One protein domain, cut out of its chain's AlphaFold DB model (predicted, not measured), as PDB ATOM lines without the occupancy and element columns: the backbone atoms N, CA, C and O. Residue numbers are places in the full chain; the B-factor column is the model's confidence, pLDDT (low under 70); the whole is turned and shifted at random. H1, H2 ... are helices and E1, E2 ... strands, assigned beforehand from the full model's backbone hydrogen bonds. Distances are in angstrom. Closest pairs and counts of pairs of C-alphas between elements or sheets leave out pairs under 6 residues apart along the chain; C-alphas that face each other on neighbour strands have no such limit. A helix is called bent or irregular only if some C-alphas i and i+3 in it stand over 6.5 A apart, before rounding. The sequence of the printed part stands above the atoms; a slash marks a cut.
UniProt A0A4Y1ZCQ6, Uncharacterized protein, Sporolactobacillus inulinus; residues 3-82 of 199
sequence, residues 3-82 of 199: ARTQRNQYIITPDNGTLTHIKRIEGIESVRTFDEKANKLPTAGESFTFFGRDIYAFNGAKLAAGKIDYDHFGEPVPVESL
ATOM      1  N   ALA A   3     -17.617 -12.197 -23.653       97.50
ATOM      2  CA  ALA A   3     -17.962 -12.735 -22.343       97.50
ATOM      3  C   ALA A   3     -17.679 -11.701 -21.251       97.50
ATOM      4  O   ALA A   3     -16.669 -10.998 -21.313       97.50
ATOM      5  N   ARG A   4     -18.558 -11.632 -20.249       97.81
ATOM      6  CA  ARG A   4     -18.335 -10.917 -18.994       97.81
ATOM      7  C   ARG A   4     -18.020 -11.942 -17.911       97.81
ATOM      8  O   ARG A   4     -18.800 -12.867 -17.695       97.81
ATOM      9  N   THR A   5     -16.867 -11.815 -17.264       98.06
ATOM     10  CA  THR A   5     -16.484 -12.698 -16.153       98.06
ATOM     11  C   THR A   5     -17.195 -12.284 -14.869       98.06
ATOM     12  O   THR A   5     -17.607 -11.131 -14.729       98.06
ATOM     13  N   GLN A   6     -17.261 -13.181 -13.882       96.88
ATOM     14  CA  GLN A   6     -17.788 -12.857 -12.545       96.88
ATOM     15  C   GLN A   6     -17.007 -11.728 -11.847       96.88
ATOM     16  O   GLN A   6     -17.499 -11.091 -10.919       96.88
ATOM     17  N   ARG A   7     -15.779 -11.454 -12.306       95.81
ATOM     18  CA  ARG A   7     -14.917 -10.367 -11.827       95.81
ATOM     19  C   ARG A   7     -15.098  -9.067 -12.611       95.81
ATOM     20  O   ARG A   7     -14.274  -8.163 -12.482       95.81
ATOM     21  N   ASN A   8     -16.152  -8.967 -13.420       95.50
ATOM     22  CA  ASN A   8     -16.454  -7.809 -14.253       95.50
ATOM     23  C   ASN A   8     -15.346  -7.473 -15.273       95.50
ATOM     24  O   ASN A   8     -15.070  -6.306 -15.550       95.50
ATOM     25  N   GLN A   9     -14.693  -8.497 -15.827       97.00
ATOM     26  CA  GLN A   9     -13.770  -8.343 -16.954       97.00
ATOM     27  C   GLN A   9     -14.477  -8.733 -18.249       97.00
ATOM     28  O   GLN A   9     -15.347  -9.602 -18.250       97.00
ATOM     29  N   TYR A  10     -14.082  -8.112 -19.358       96.81
ATOM     30  CA  TYR A  10     -14.658  -8.379 -20.672       96.81
ATOM     31  C   TYR A  10     -13.642  -9.064 -21.574       96.81
ATOM     32  O   TYR A  10     -12.530  -8.569 -21.751       96.81
ATOM     33  N   ILE A  11     -14.040 -10.186 -22.171       97.31
ATOM     34  CA  ILE A  11     -13.189 -10.996 -23.043       97.31
ATOM     35  C   ILE A  11     -13.847 -11.086 -24.416       97.31
ATOM     36  O   ILE A  11     -14.925 -11.662 -24.551       97.31
ATOM     37  N   ILE A  12     -13.195 -10.527 -25.436       96.00
ATOM     38  CA  ILE A  12     -13.625 -10.626 -26.836       96.00
ATOM     39  C   ILE A  12     -12.742 -11.656 -27.533       96.00
ATOM     40  O   ILE A  12     -11.529 -11.479 -27.622       96.00
ATOM     41  N   THR A  13     -13.347 -12.740 -28.010       95.38
ATOM     42  CA  THR A  13     -12.614 -13.906 -28.525       95.38
ATOM     43  C   THR A  13     -13.505 -14.752 -29.448       95.38
ATOM     44  O   THR A  13     -14.736 -14.655 -29.343       95.38
ATOM     45  N   PRO A  14     -12.955 -15.563 -30.374       94.12
ATOM     46  CA  PRO A  14     -13.745 -16.551 -31.110       94.12
ATOM     47  C   PRO A  14     -14.374 -17.582 -30.166       94.12
ATOM     48  O   PRO A  14     -13.777 -17.960 -29.158       94.12
ATOM     49  N   ASP A  15     -15.555 -18.088 -30.524       95.00
ATOM     50  CA  ASP A  15     -16.175 -19.210 -29.811       95.00
ATOM     51  C   ASP A  15     -15.621 -20.543 -30.316       95.00
ATOM     52  O   ASP A  15     -16.194 -21.219 -31.165       95.00
ATOM     53  N   ASN A  16     -14.414 -20.861 -29.866       95.75
ATOM     54  CA  ASN A  16     -13.665 -22.035 -30.311       95.75
ATOM     55  C   ASN A  16     -12.924 -22.734 -29.161       95.75
ATOM     56  O   ASN A  16     -11.936 -23.427 -29.400       95.75
ATOM     57  N   GLY A  17     -13.353 -22.510 -27.915       96.69
ATOM     58  CA  GLY A  17     -12.692 -23.072 -26.734       96.69
ATOM     59  C   GLY A  17     -11.688 -22.158 -26.035       96.69
ATOM     60  O   GLY A  17     -11.201 -22.479 -24.956       96.69
ATOM     61  N   THR A  18     -11.398 -20.970 -26.565       96.12
ATOM     62  CA  THR A  18     -10.511 -20.002 -25.883       96.12
ATOM     63  C   THR A  18     -11.022 -19.555 -24.505       96.12
ATOM     64  O   THR A  18     -10.228 -19.138 -23.664       96.12
ATOM     65  N   LEU A  19     -12.326 -19.687 -24.237       97.19
ATOM     66  CA  LEU A  19     -12.943 -19.371 -22.946       97.19
ATOM     67  C   LEU A  19     -12.946 -20.538 -21.945       97.19
ATOM     68  O   LEU A  19     -13.360 -20.329 -20.810       97.19
ATOM     69  N   THR A  20     -12.481 -21.741 -22.306       96.56
ATOM     70  CA  THR A  20     -12.623 -22.942 -21.457       96.56
ATOM     71  C   THR A  20     -12.016 -22.759 -20.060       96.56
ATOM     72  O   THR A  20     -12.686 -22.991 -19.054       96.56
ATOM     73  N   HIS A  21     -10.769 -22.288 -19.962       94.19
ATOM     74  CA  HIS A  21     -10.134 -22.075 -18.656       94.19
ATOM     75  C   HIS A  21     -10.739 -20.890 -17.891       94.19
ATOM     76  O   HIS A  21     -10.881 -20.978 -16.675       94.19
ATOM     77  N   ILE A  22     -11.154 -19.822 -18.581       96.12
ATOM     78  CA  ILE A  22     -11.803 -18.657 -17.955       96.12
ATOM     79  C   ILE A  22     -13.138 -19.075 -17.333       96.12
ATOM     80  O   ILE A  22     -13.376 -18.813 -16.157       96.12
ATOM     81  N   LYS A  23     -13.973 -19.806 -18.082       96.69
ATOM     82  CA  LYS A  23     -15.248 -20.352 -17.600       96.69
ATOM     83  C   LYS A  23     -15.057 -21.212 -16.353       96.69
ATOM     84  O   LYS A  23     -15.825 -21.082 -15.407       96.69
ATOM     85  N   ARG A  24     -14.033 -22.069 -16.347       92.50
ATOM     86  CA  ARG A  24     -13.784 -23.023 -15.260       92.50
ATOM     87  C   ARG A  24     -13.153 -22.399 -14.013       92.50
ATOM     88  O   ARG A  24     -13.473 -22.833 -12.912       92.50
ATOM     89  N   ILE A  25     -12.221 -21.460 -14.181       89.56
ATOM     90  CA  ILE A  25     -11.400 -20.919 -13.085       89.56
ATOM     91  C   ILE A  25     -11.979 -19.606 -12.558       89.56
ATOM     92  O   ILE A  25     -12.116 -19.444 -11.350       89.56
ATOM     93  N   GLU A  26     -12.309 -18.667 -13.447       91.69
ATOM     94  CA  GLU A  26     -12.790 -17.332 -13.064       91.69
ATOM     95  C   GLU A  26     -14.317 -17.226 -13.048       91.69
ATOM     96  O   GLU A  26     -14.866 -16.376 -12.351       91.69
ATOM     97  N   GLY A  27     -14.998 -18.076 -13.818       97.00
ATOM     98  CA  GLY A  27     -16.440 -18.023 -14.006       97.00
ATOM     99  C   GLY A  27     -16.861 -16.957 -15.021       97.00
ATOM    100  O   GLY A  27     -16.357 -15.831 -15.050       97.00
ATOM    101  N   ILE A  28     -17.839 -17.308 -15.852       98.25
ATOM    102  CA  ILE A  28     -18.473 -16.393 -16.806       98.25
ATOM    103  C   ILE A  28     -19.880 -16.080 -16.300       98.25
ATOM    104  O   ILE A  28     -20.655 -16.991 -16.027       98.25
ATOM    105  N   GLU A  29     -20.181 -14.791 -16.149       98.00
ATOM    106  CA  GLU A  29     -21.487 -14.287 -15.720       98.00
ATOM    107  C   GLU A  29     -22.469 -14.266 -16.893       98.00
ATOM    108  O   GLU A  29     -23.596 -14.743 -16.780       98.00
ATOM    109  N   SER A  30     -22.038 -13.731 -18.036       97.88
ATOM    110  CA  SER A  30     -22.890 -13.596 -19.214       97.88
ATOM    111  C   SER A  30     -22.081 -13.596 -20.504       97.88
ATOM    112  O   SER A  30     -20.905 -13.216 -20.541       97.88
ATOM    113  N   VAL A  31     -22.729 -13.983 -21.601       97.94
ATOM    114  CA  VAL A  31     -22.143 -13.995 -22.943       97.94
ATOM    115  C   VAL A  31     -23.126 -13.377 -23.925       97.94
ATOM    116  O   VAL A  31     -24.334 -13.564 -23.799       97.94
ATOM    117  N   ARG A  32     -22.606 -12.654 -24.916       96.81
ATOM    118  CA  ARG A  32     -23.385 -12.112 -26.032       96.81
ATOM    119  C   ARG A  32     -22.829 -12.581 -27.370       96.81
ATOM    120  O   ARG A  32     -21.610 -12.756 -27.532       96.81
ATOM    121  N   THR A  33     -23.731 -12.753 -28.336       93.62
ATOM    122  CA  THR A  33     -23.350 -12.978 -29.735       93.62
ATOM    123  C   THR A  33     -22.530 -11.804 -30.269       93.62
ATOM    124  O   THR A  33     -22.582 -10.678 -29.775       93.62
ATOM    125  N   PHE A  34     -21.716 -12.077 -31.284       88.31
ATOM    126  CA  PHE A  34     -20.810 -11.092 -31.853       88.31
ATOM    127  C   PHE A  34     -20.792 -11.262 -33.366       88.31
ATOM    128  O   PHE A  34     -20.260 -12.250 -33.868       88.31
ATOM    129  N   ASP A  35     -21.375 -10.305 -34.085       89.12
ATOM    130  CA  ASP A  35     -21.307 -10.272 -35.543       89.12
ATOM    131  C   ASP A  35     -19.937  -9.735 -35.976       89.12
ATOM    132  O   ASP A  35     -19.643  -8.543 -35.871       89.12
ATOM    133  N   GLU A  36     -19.086 -10.634 -36.463       85.81
ATOM    134  CA  GLU A  36     -17.736 -10.329 -36.929       85.81
ATOM    135  C   GLU A  36     -17.702  -9.374 -38.125       85.81
ATOM    136  O   GLU A  36     -16.794  -8.548 -38.213       85.81
ATOM    137  N   LYS A  37     -18.684  -9.445 -39.034       84.69
ATOM    138  CA  LYS A  37     -18.730  -8.577 -40.218       84.69
ATOM    139  C   LYS A  37     -19.121  -7.161 -39.825       84.69
ATOM    140  O   LYS A  37     -18.454  -6.219 -40.248       84.69
ATOM    141  N   ALA A  38     -20.149  -7.018 -38.989       87.00
ATOM    142  CA  ALA A  38     -20.608  -5.714 -38.511       87.00
ATOM    143  C   ALA A  38     -19.564  -5.005 -37.629       87.00
ATOM    144  O   ALA A  38     -19.530  -3.777 -37.568       87.00
ATOM    145  N   ASN A  39     -18.692  -5.771 -36.969       88.31
ATOM    146  CA  ASN A  39     -17.695  -5.261 -36.029       88.31
ATOM    147  C   ASN A  39     -16.264  -5.259 -36.591       88.31
ATOM    148  O   ASN A  39     -15.310  -5.035 -35.845       88.31
ATOM    149  N   LYS A  40     -16.078  -5.486 -37.893       91.19
ATOM    150  CA  LYS A  40     -14.758  -5.435 -38.526       91.19
ATOM    151  C   LYS A  40     -14.262  -3.994 -38.654       91.19
ATOM    152  O   LYS A  40     -15.019  -3.081 -38.977       91.19
ATOM    153  N   LEU A  41     -12.963  -3.798 -38.447       91.50
ATOM    154  CA  LEU A  41     -12.266  -2.544 -38.706       91.50
ATOM    155  C   LEU A  41     -12.513  -2.109 -40.167       91.50
ATOM    156  O   LEU A  41     -12.129  -2.844 -41.080       91.50
ATOM    157  N   PRO A  42     -13.090  -0.918 -40.426       88.94
ATOM    158  CA  PRO A  42     -13.491  -0.518 -41.781       88.94
ATOM    159  C   PRO A  42     -12.343  -0.486 -42.798       88.94
ATOM    160  O   PRO A  42     -12.536  -0.766 -43.977       88.94
ATOM    161  N   THR A  43     -11.127  -0.181 -42.344       89.94
ATOM    162  CA  THR A  43      -9.929  -0.092 -43.191       89.94
ATOM    163  C   THR A  43      -9.247  -1.441 -43.431       89.94
ATOM    164  O   THR A  43      -8.256  -1.494 -44.151       89.94
ATOM    165  N   ALA A  44      -9.740  -2.534 -42.838       85.25
ATOM    166  CA  ALA A  44      -9.156  -3.869 -42.998       85.25
ATOM    167  C   ALA A  44      -9.453  -4.515 -44.368       85.25
ATOM    168  O   ALA A  44      -8.945  -5.600 -44.665       85.25
ATOM    169  N   GLY A  45     -10.268  -3.863 -45.205       84.50
ATOM    170  CA  GLY A  45     -10.608  -4.334 -46.546       84.50
ATOM    171  C   GLY A  45     -11.230  -5.733 -46.541       84.50
ATOM    172  O   GLY A  45     -11.950  -6.121 -45.617       84.50
ATOM    173  N   GLU A  46     -10.930  -6.518 -47.573       83.62
ATOM    174  CA  GLU A  46     -11.497  -7.857 -47.774       83.62
ATOM    175  C   GLU A  46     -10.732  -8.978 -47.054       83.62
ATOM    176  O   GLU A  46     -11.156 -10.124 -47.104       83.62
ATOM    177  N   SER A  47      -9.623  -8.699 -46.360       81.88
ATOM    178  CA  SER A  47      -8.833  -9.760 -45.715       81.88
ATOM    179  C   SER A  47      -9.580 -10.398 -44.540       81.88
ATOM    180  O   SER A  47     -10.093  -9.686 -43.676       81.88
ATOM    181  N   PHE A  48      -9.617 -11.732 -44.478       83.19
ATOM    182  CA  PHE A  48     -10.189 -12.494 -43.357       83.19
ATOM    183  C   PHE A  48      -9.146 -13.353 -42.614       83.19
ATOM    184  O   PHE A  48      -9.495 -14.257 -41.864       83.19
ATOM    185  N   THR A  49      -7.852 -13.069 -42.785       88.25
ATOM    186  CA  THR A  49      -6.767 -13.863 -42.173       88.25
ATOM    187  C   THR A  49      -6.275 -13.317 -40.832       88.25
ATOM    188  O   THR A  49      -5.472 -13.971 -40.170       88.25
ATOM    189  N   PHE A  50      -6.747 -12.140 -40.398       91.31
ATOM    190  CA  PHE A  50      -6.274 -11.482 -39.172       91.31
ATOM    191  C   PHE A  50      -7.414 -10.927 -38.295       91.31
ATOM    192  O   PHE A  50      -7.402  -9.769 -37.874       91.31
ATOM    193  N   PHE A  51      -8.382 -11.778 -37.939       91.50
ATOM    194  CA  PHE A  51      -9.495 -11.402 -37.044       91.50
ATOM    195  C   PHE A  51      -9.025 -10.901 -35.678       91.50
ATOM    196  O   PHE A  51      -9.631  -9.994 -35.112       91.50
ATOM    197  N   GLY A  52      -7.898 -11.434 -35.189       92.62
ATOM    198  CA  GLY A  52      -7.242 -10.977 -33.963       92.62
ATOM    199  C   GLY A  52      -7.084  -9.462 -33.892       92.62
ATOM    200  O   GLY A  52      -7.450  -8.848 -32.895       92.62
ATOM    201  N   ARG A  53      -6.593  -8.854 -34.974       93.75
ATOM    202  CA  ARG A  53      -6.376  -7.411 -35.082       93.75
ATOM    203  C   ARG A  53      -7.654  -6.701 -35.508       93.75
ATOM    204  O   ARG A  53      -8.080  -5.754 -34.852       93.75
ATOM    205  N   ASP A  54      -8.241  -7.165 -36.608       94.31
ATOM    206  CA  ASP A  54      -9.258  -6.408 -37.341       94.31
ATOM    207  C   ASP A  54     -10.639  -6.470 -36.693       94.31
ATOM    208  O   ASP A  54     -11.493  -5.650 -37.003       94.31
ATOM    209  N   ILE A  55     -10.869  -7.421 -35.788       93.25
ATOM    210  CA  ILE A  55     -12.146  -7.586 -35.101       93.25
ATOM    211  C   ILE A  55     -11.923  -7.562 -33.590       93.25
ATOM    212  O   ILE A  55     -12.404  -6.653 -32.916       93.25
ATOM    213  N   TYR A  56     -11.177  -8.515 -33.029       94.62
ATOM    214  CA  TYR A  56     -11.138  -8.685 -31.572       94.62
ATOM    215  C   TYR A  56     -10.408  -7.536 -30.867       94.62
ATOM    216  O   TYR A  56     -10.984  -6.895 -29.989       94.62
ATOM    217  N   ALA A  57      -9.184  -7.205 -31.293       95.62
ATOM    218  CA  ALA A  57      -8.422  -6.096 -30.718       95.62
ATOM    219  C   ALA A  57      -9.086  -4.736 -30.984       95.62
ATOM    220  O   ALA A  57      -9.165  -3.906 -30.080       95.62
ATOM    221  N   PHE A  58      -9.612  -4.520 -32.196       95.25
ATOM    222  CA  PHE A  58     -10.333  -3.294 -32.551       95.25
ATOM    223  C   PHE A  58     -11.533  -3.035 -31.627       95.25
ATOM    224  O   PHE A  58     -11.671  -1.940 -31.077       95.25
ATOM    225  N   ASN A  59     -12.377  -4.045 -31.396       95.81
ATOM    226  CA  ASN A  59     -13.532  -3.888 -30.513       95.81
ATOM    227  C   ASN A  59     -13.140  -3.848 -29.037       95.81
ATOM    228  O   ASN A  59     -13.749  -3.094 -28.282       95.81
ATOM    229  N   GLY A  60     -12.084  -4.564 -28.641       96.50
ATOM    230  CA  GLY A  60     -11.508  -4.444 -27.301       96.50
ATOM    231  C   GLY A  60     -11.063  -3.012 -27.005       96.50
ATOM    232  O   GLY A  60     -11.378  -2.472 -25.947       96.50
ATOM    233  N   ALA A  61     -10.418  -2.350 -27.972       97.06
ATOM    234  CA  ALA A  61     -10.015  -0.953 -27.852       97.06
ATOM    235  C   ALA A  61     -11.218   0.001 -27.775       97.06
ATOM    236  O   ALA A  61     -11.223   0.906 -26.943       97.06
ATOM    237  N   LYS A  62     -12.260  -0.204 -28.597       96.44
ATOM    238  CA  LYS A  62     -13.498   0.594 -28.522       96.44
ATOM    239  C   LYS A  62     -14.172   0.473 -27.152       96.44
ATOM    240  O   LYS A  62     -14.590   1.492 -26.606       96.44
ATOM    241  N   LEU A  63     -14.256  -0.746 -26.615       96.12
ATOM    242  CA  LEU A  63     -14.845  -1.024 -25.304       96.12
ATOM    243  C   LEU A  63     -14.029  -0.358 -24.186       96.12
ATOM    244  O   LEU A  63     -14.580   0.379 -23.375       96.12
ATOM    245  N   ALA A  64     -12.704  -0.530 -24.192       97.31
ATOM    246  CA  ALA A  64     -11.812   0.090 -23.210       97.31
ATOM    247  C   ALA A  64     -11.829   1.630 -23.269       97.31
ATOM    248  O   ALA A  64     -11.678   2.292 -22.246       97.31
ATOM    249  N   ALA A  65     -12.039   2.206 -24.456       97.56
ATOM    250  CA  ALA A  65     -12.167   3.647 -24.657       97.56
ATOM    251  C   ALA A  65     -13.577   4.199 -24.351       97.56
ATOM    252  O   ALA A  65     -13.821   5.384 -24.588       97.56
ATOM    253  N   GLY A  66     -14.517   3.359 -23.895       96.31
ATOM    254  CA  GLY A  66     -15.902   3.753 -23.614       96.31
ATOM    255  C   GLY A  66     -16.682   4.209 -24.851       96.31
ATOM    256  O   GLY A  66     -17.647   4.958 -24.736       96.31
ATOM    257  N   LYS A  67     -16.246   3.815 -26.057       96.88
ATOM    258  CA  LYS A  67     -16.937   4.138 -27.319       96.88
ATOM    259  C   LYS A  67     -18.130   3.227 -27.581       96.88
ATOM    260  O   LYS A  67     -19.002   3.584 -28.365       96.88
ATOM    261  N   ILE A  68     -18.115   2.053 -26.966       95.00
ATOM    262  CA  ILE A  68     -19.184   1.061 -26.935       95.00
ATOM    263  C   ILE A  68     -19.210   0.466 -25.528       95.00
ATOM    264  O   ILE A  68     -18.207   0.542 -24.814       95.00
ATOM    265  N   ASP A  69     -20.325  -0.139 -25.154       94.62
ATOM    266  CA  ASP A  69     -20.475  -0.912 -23.926       94.62
ATOM    267  C   ASP A  69     -20.667  -2.405 -24.246       94.62
ATOM    268  O   ASP A  69     -20.545  -2.848 -25.390       94.62
ATOM    269  N   TYR A  70     -20.909  -3.204 -23.210       94.12
ATOM    270  CA  TYR A  70     -21.164  -4.635 -23.353       94.12
ATOM    271  C   TYR A  70     -22.470  -4.931 -24.108       94.12
ATOM    272  O   TYR A  70     -22.536  -5.904 -24.859       94.12
ATOM    273  N   ASP A  71     -23.486  -4.082 -23.939       92.75
ATOM    274  CA  ASP A  71     -24.824  -4.269 -24.503       92.75
ATOM    275  C   ASP A  71     -24.920  -3.827 -25.972       92.75
ATOM    276  O   ASP A  71     -25.884  -4.167 -26.650       92.75
ATOM    277  N   HIS A  72     -23.895  -3.142 -26.488       91.19
ATOM    278  CA  HIS A  72     -23.716  -2.850 -27.911       91.19
ATOM    279  C   HIS A  72     -23.614  -4.110 -28.782       91.19
ATOM    280  O   HIS A  72     -23.941  -4.074 -29.971       91.19
ATOM    281  N   PHE A  73     -23.096  -5.206 -28.222       91.00
ATOM    282  CA  PHE A  73     -22.991  -6.476 -28.932       91.00
ATOM    283  C   PHE A  73     -24.345  -7.188 -28.976       91.00
ATOM    284  O   PHE A  73     -25.302  -6.760 -28.339       91.00
ATOM    285  N   GLY A  74     -24.438  -8.259 -29.765       91.25
ATOM    286  CA  GLY A  74     -25.715  -8.898 -30.065       91.25
ATOM    287  C   GLY A  74     -26.416  -9.521 -28.853       91.25
ATOM    288  O   GLY A  74     -26.068  -9.316 -27.685       91.25
ATOM    289  N   GLU A  75     -27.433 -10.325 -29.145       94.19
ATOM    290  CA  GLU A  75     -28.287 -10.901 -28.110       94.19
ATOM    291  C   GLU A  75     -27.505 -11.779 -27.116       94.19
ATOM    292  O   GLU A  75     -26.516 -12.423 -27.507       94.19
ATOM    293  N   PRO A  76     -27.939 -11.824 -25.840       96.69
ATOM    294  CA  PRO A  76     -27.399 -12.746 -24.852       96.69
ATOM    295  C   PRO A  76     -27.536 -14.202 -25.304       96.69
ATOM    296  O   PRO A  76     -28.539 -14.588 -25.905       96.69
ATOM    297  N   VAL A  77     -26.545 -15.021 -24.964       96.75
ATOM    298  CA  VAL A  77     -26.571 -16.473 -25.183       96.75
ATOM    299  C   VAL A  77     -26.267 -17.219 -23.884       96.75
ATOM    300  O   VAL A  77     -25.569 -16.671 -23.024       96.75
ATOM    301  N   PRO A  78     -26.772 -18.457 -23.718       97.75
ATOM    302  CA  PRO A  78     -26.450 -19.278 -22.556       97.75
ATOM    303  C   PRO A  78     -24.937 -19.491 -22.410       97.75
ATOM    304  O   PRO A  78     -24.240 -19.759 -23.384       97.75
ATOM    305  N   VAL A  79     -24.415 -19.434 -21.184       97.75
ATOM    306  CA  VAL A  79     -22.986 -19.697 -20.907       97.75
ATOM    307  C   VAL A  79     -22.629 -21.159 -21.224       97.75
ATOM    308  O   VAL A  79     -21.491 -21.507 -21.550       97.75
ATOM    309  N   GLU A  80     -23.622 -22.038 -21.157       97.00
ATOM    310  CA  GLU A  80     -23.552 -23.463 -21.456       97.00
ATOM    311  C   GLU A  80     -23.402 -23.747 -22.953       97.00
ATOM    312  O   GLU A  80     -22.969 -24.839 -23.302       97.00
ATOM    313  N   SER A  81     -23.715 -22.789 -23.838       96.62
ATOM    314  CA  SER A  81     -23.554 -22.976 -25.284       96.62
ATOM    315  C   SER A  81     -22.129 -22.726 -25.781       96.62
ATOM    316  O   SER A  81     -21.865 -22.943 -26.959       96.62
ATOM    317  N   LEU A  82     -21.232 -22.236 -24.914       97.00
ATOM    318  CA  LEU A  82     -19.831 -21.987 -25.251       97.00
ATOM    319  C   LEU A  82     -19.124 -23.266 -25.695       97.00
ATOM    320  O   LEU A  82     -19.236 -24.303 -25.041       97.00
TER     321      LEU A  82
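What this domain is: This is residues 3 to 82 of the 199 residues of an uncharacterized protein of Sporolactobacillus inulinus (UniProt A0A4Y1ZCQ6). With little regular structure, this is a small antiparallel three-strand sheet, E2-E1-E3, with H2 grazing it at E2, H1 grazing it elsewhere, and long loops around. The 80 printed residues hold E1, E2, H1, E3, H2 in that order, 31 residues in named elements, class mixed. The whole is compact, radius of gyration of the C-alphas 12.7 A, spanning 36 by 26 by 20 A.

Where its parts are: E1 is residues 3 to 5, from C-alpha 3 at (-17.962, -12.735, -22.343); E2 is residues 10 to 12; H1 is residues 20 to 25; E3 is residues 28 to 32, 11.3 A from first to last C-alpha; H2 is residues 51 to 64, 18.1 A from first to last C-alpha, and ends with C-alpha 64 at (-11.812, 0.090, -23.210). H2 is only just irregular: C-alphas 54 and 57 are 6.7 A apart.

How they stand to each other: E1 and E2 form a hairpin, N 3 to O 11 2.9 A. E1 and E3 are antiparallel, N 4 to O 30 2.8 A. E2, H1 and E3 make a split strand-helix-strand unit, E1 between the two strands, its crossover right-handed. The closest C-alphas of E2 and H2 are Ile 12 and Tyr 56, 5.7 A; of H1 and E3, Ile 22 and Ile 28, 7.1 A. H1 and H2 are apart. Every O i to N i+4 pair is within hydrogen-bond range in H1, 7 of 10 in H2.

The domain as a whole: The farthest C-alphas, Ile 25 and Gly 45, are 37.4 A apart. The printed part has no cut; the E3 to H2 link is long. No printed residue is under 70 in pLDDT.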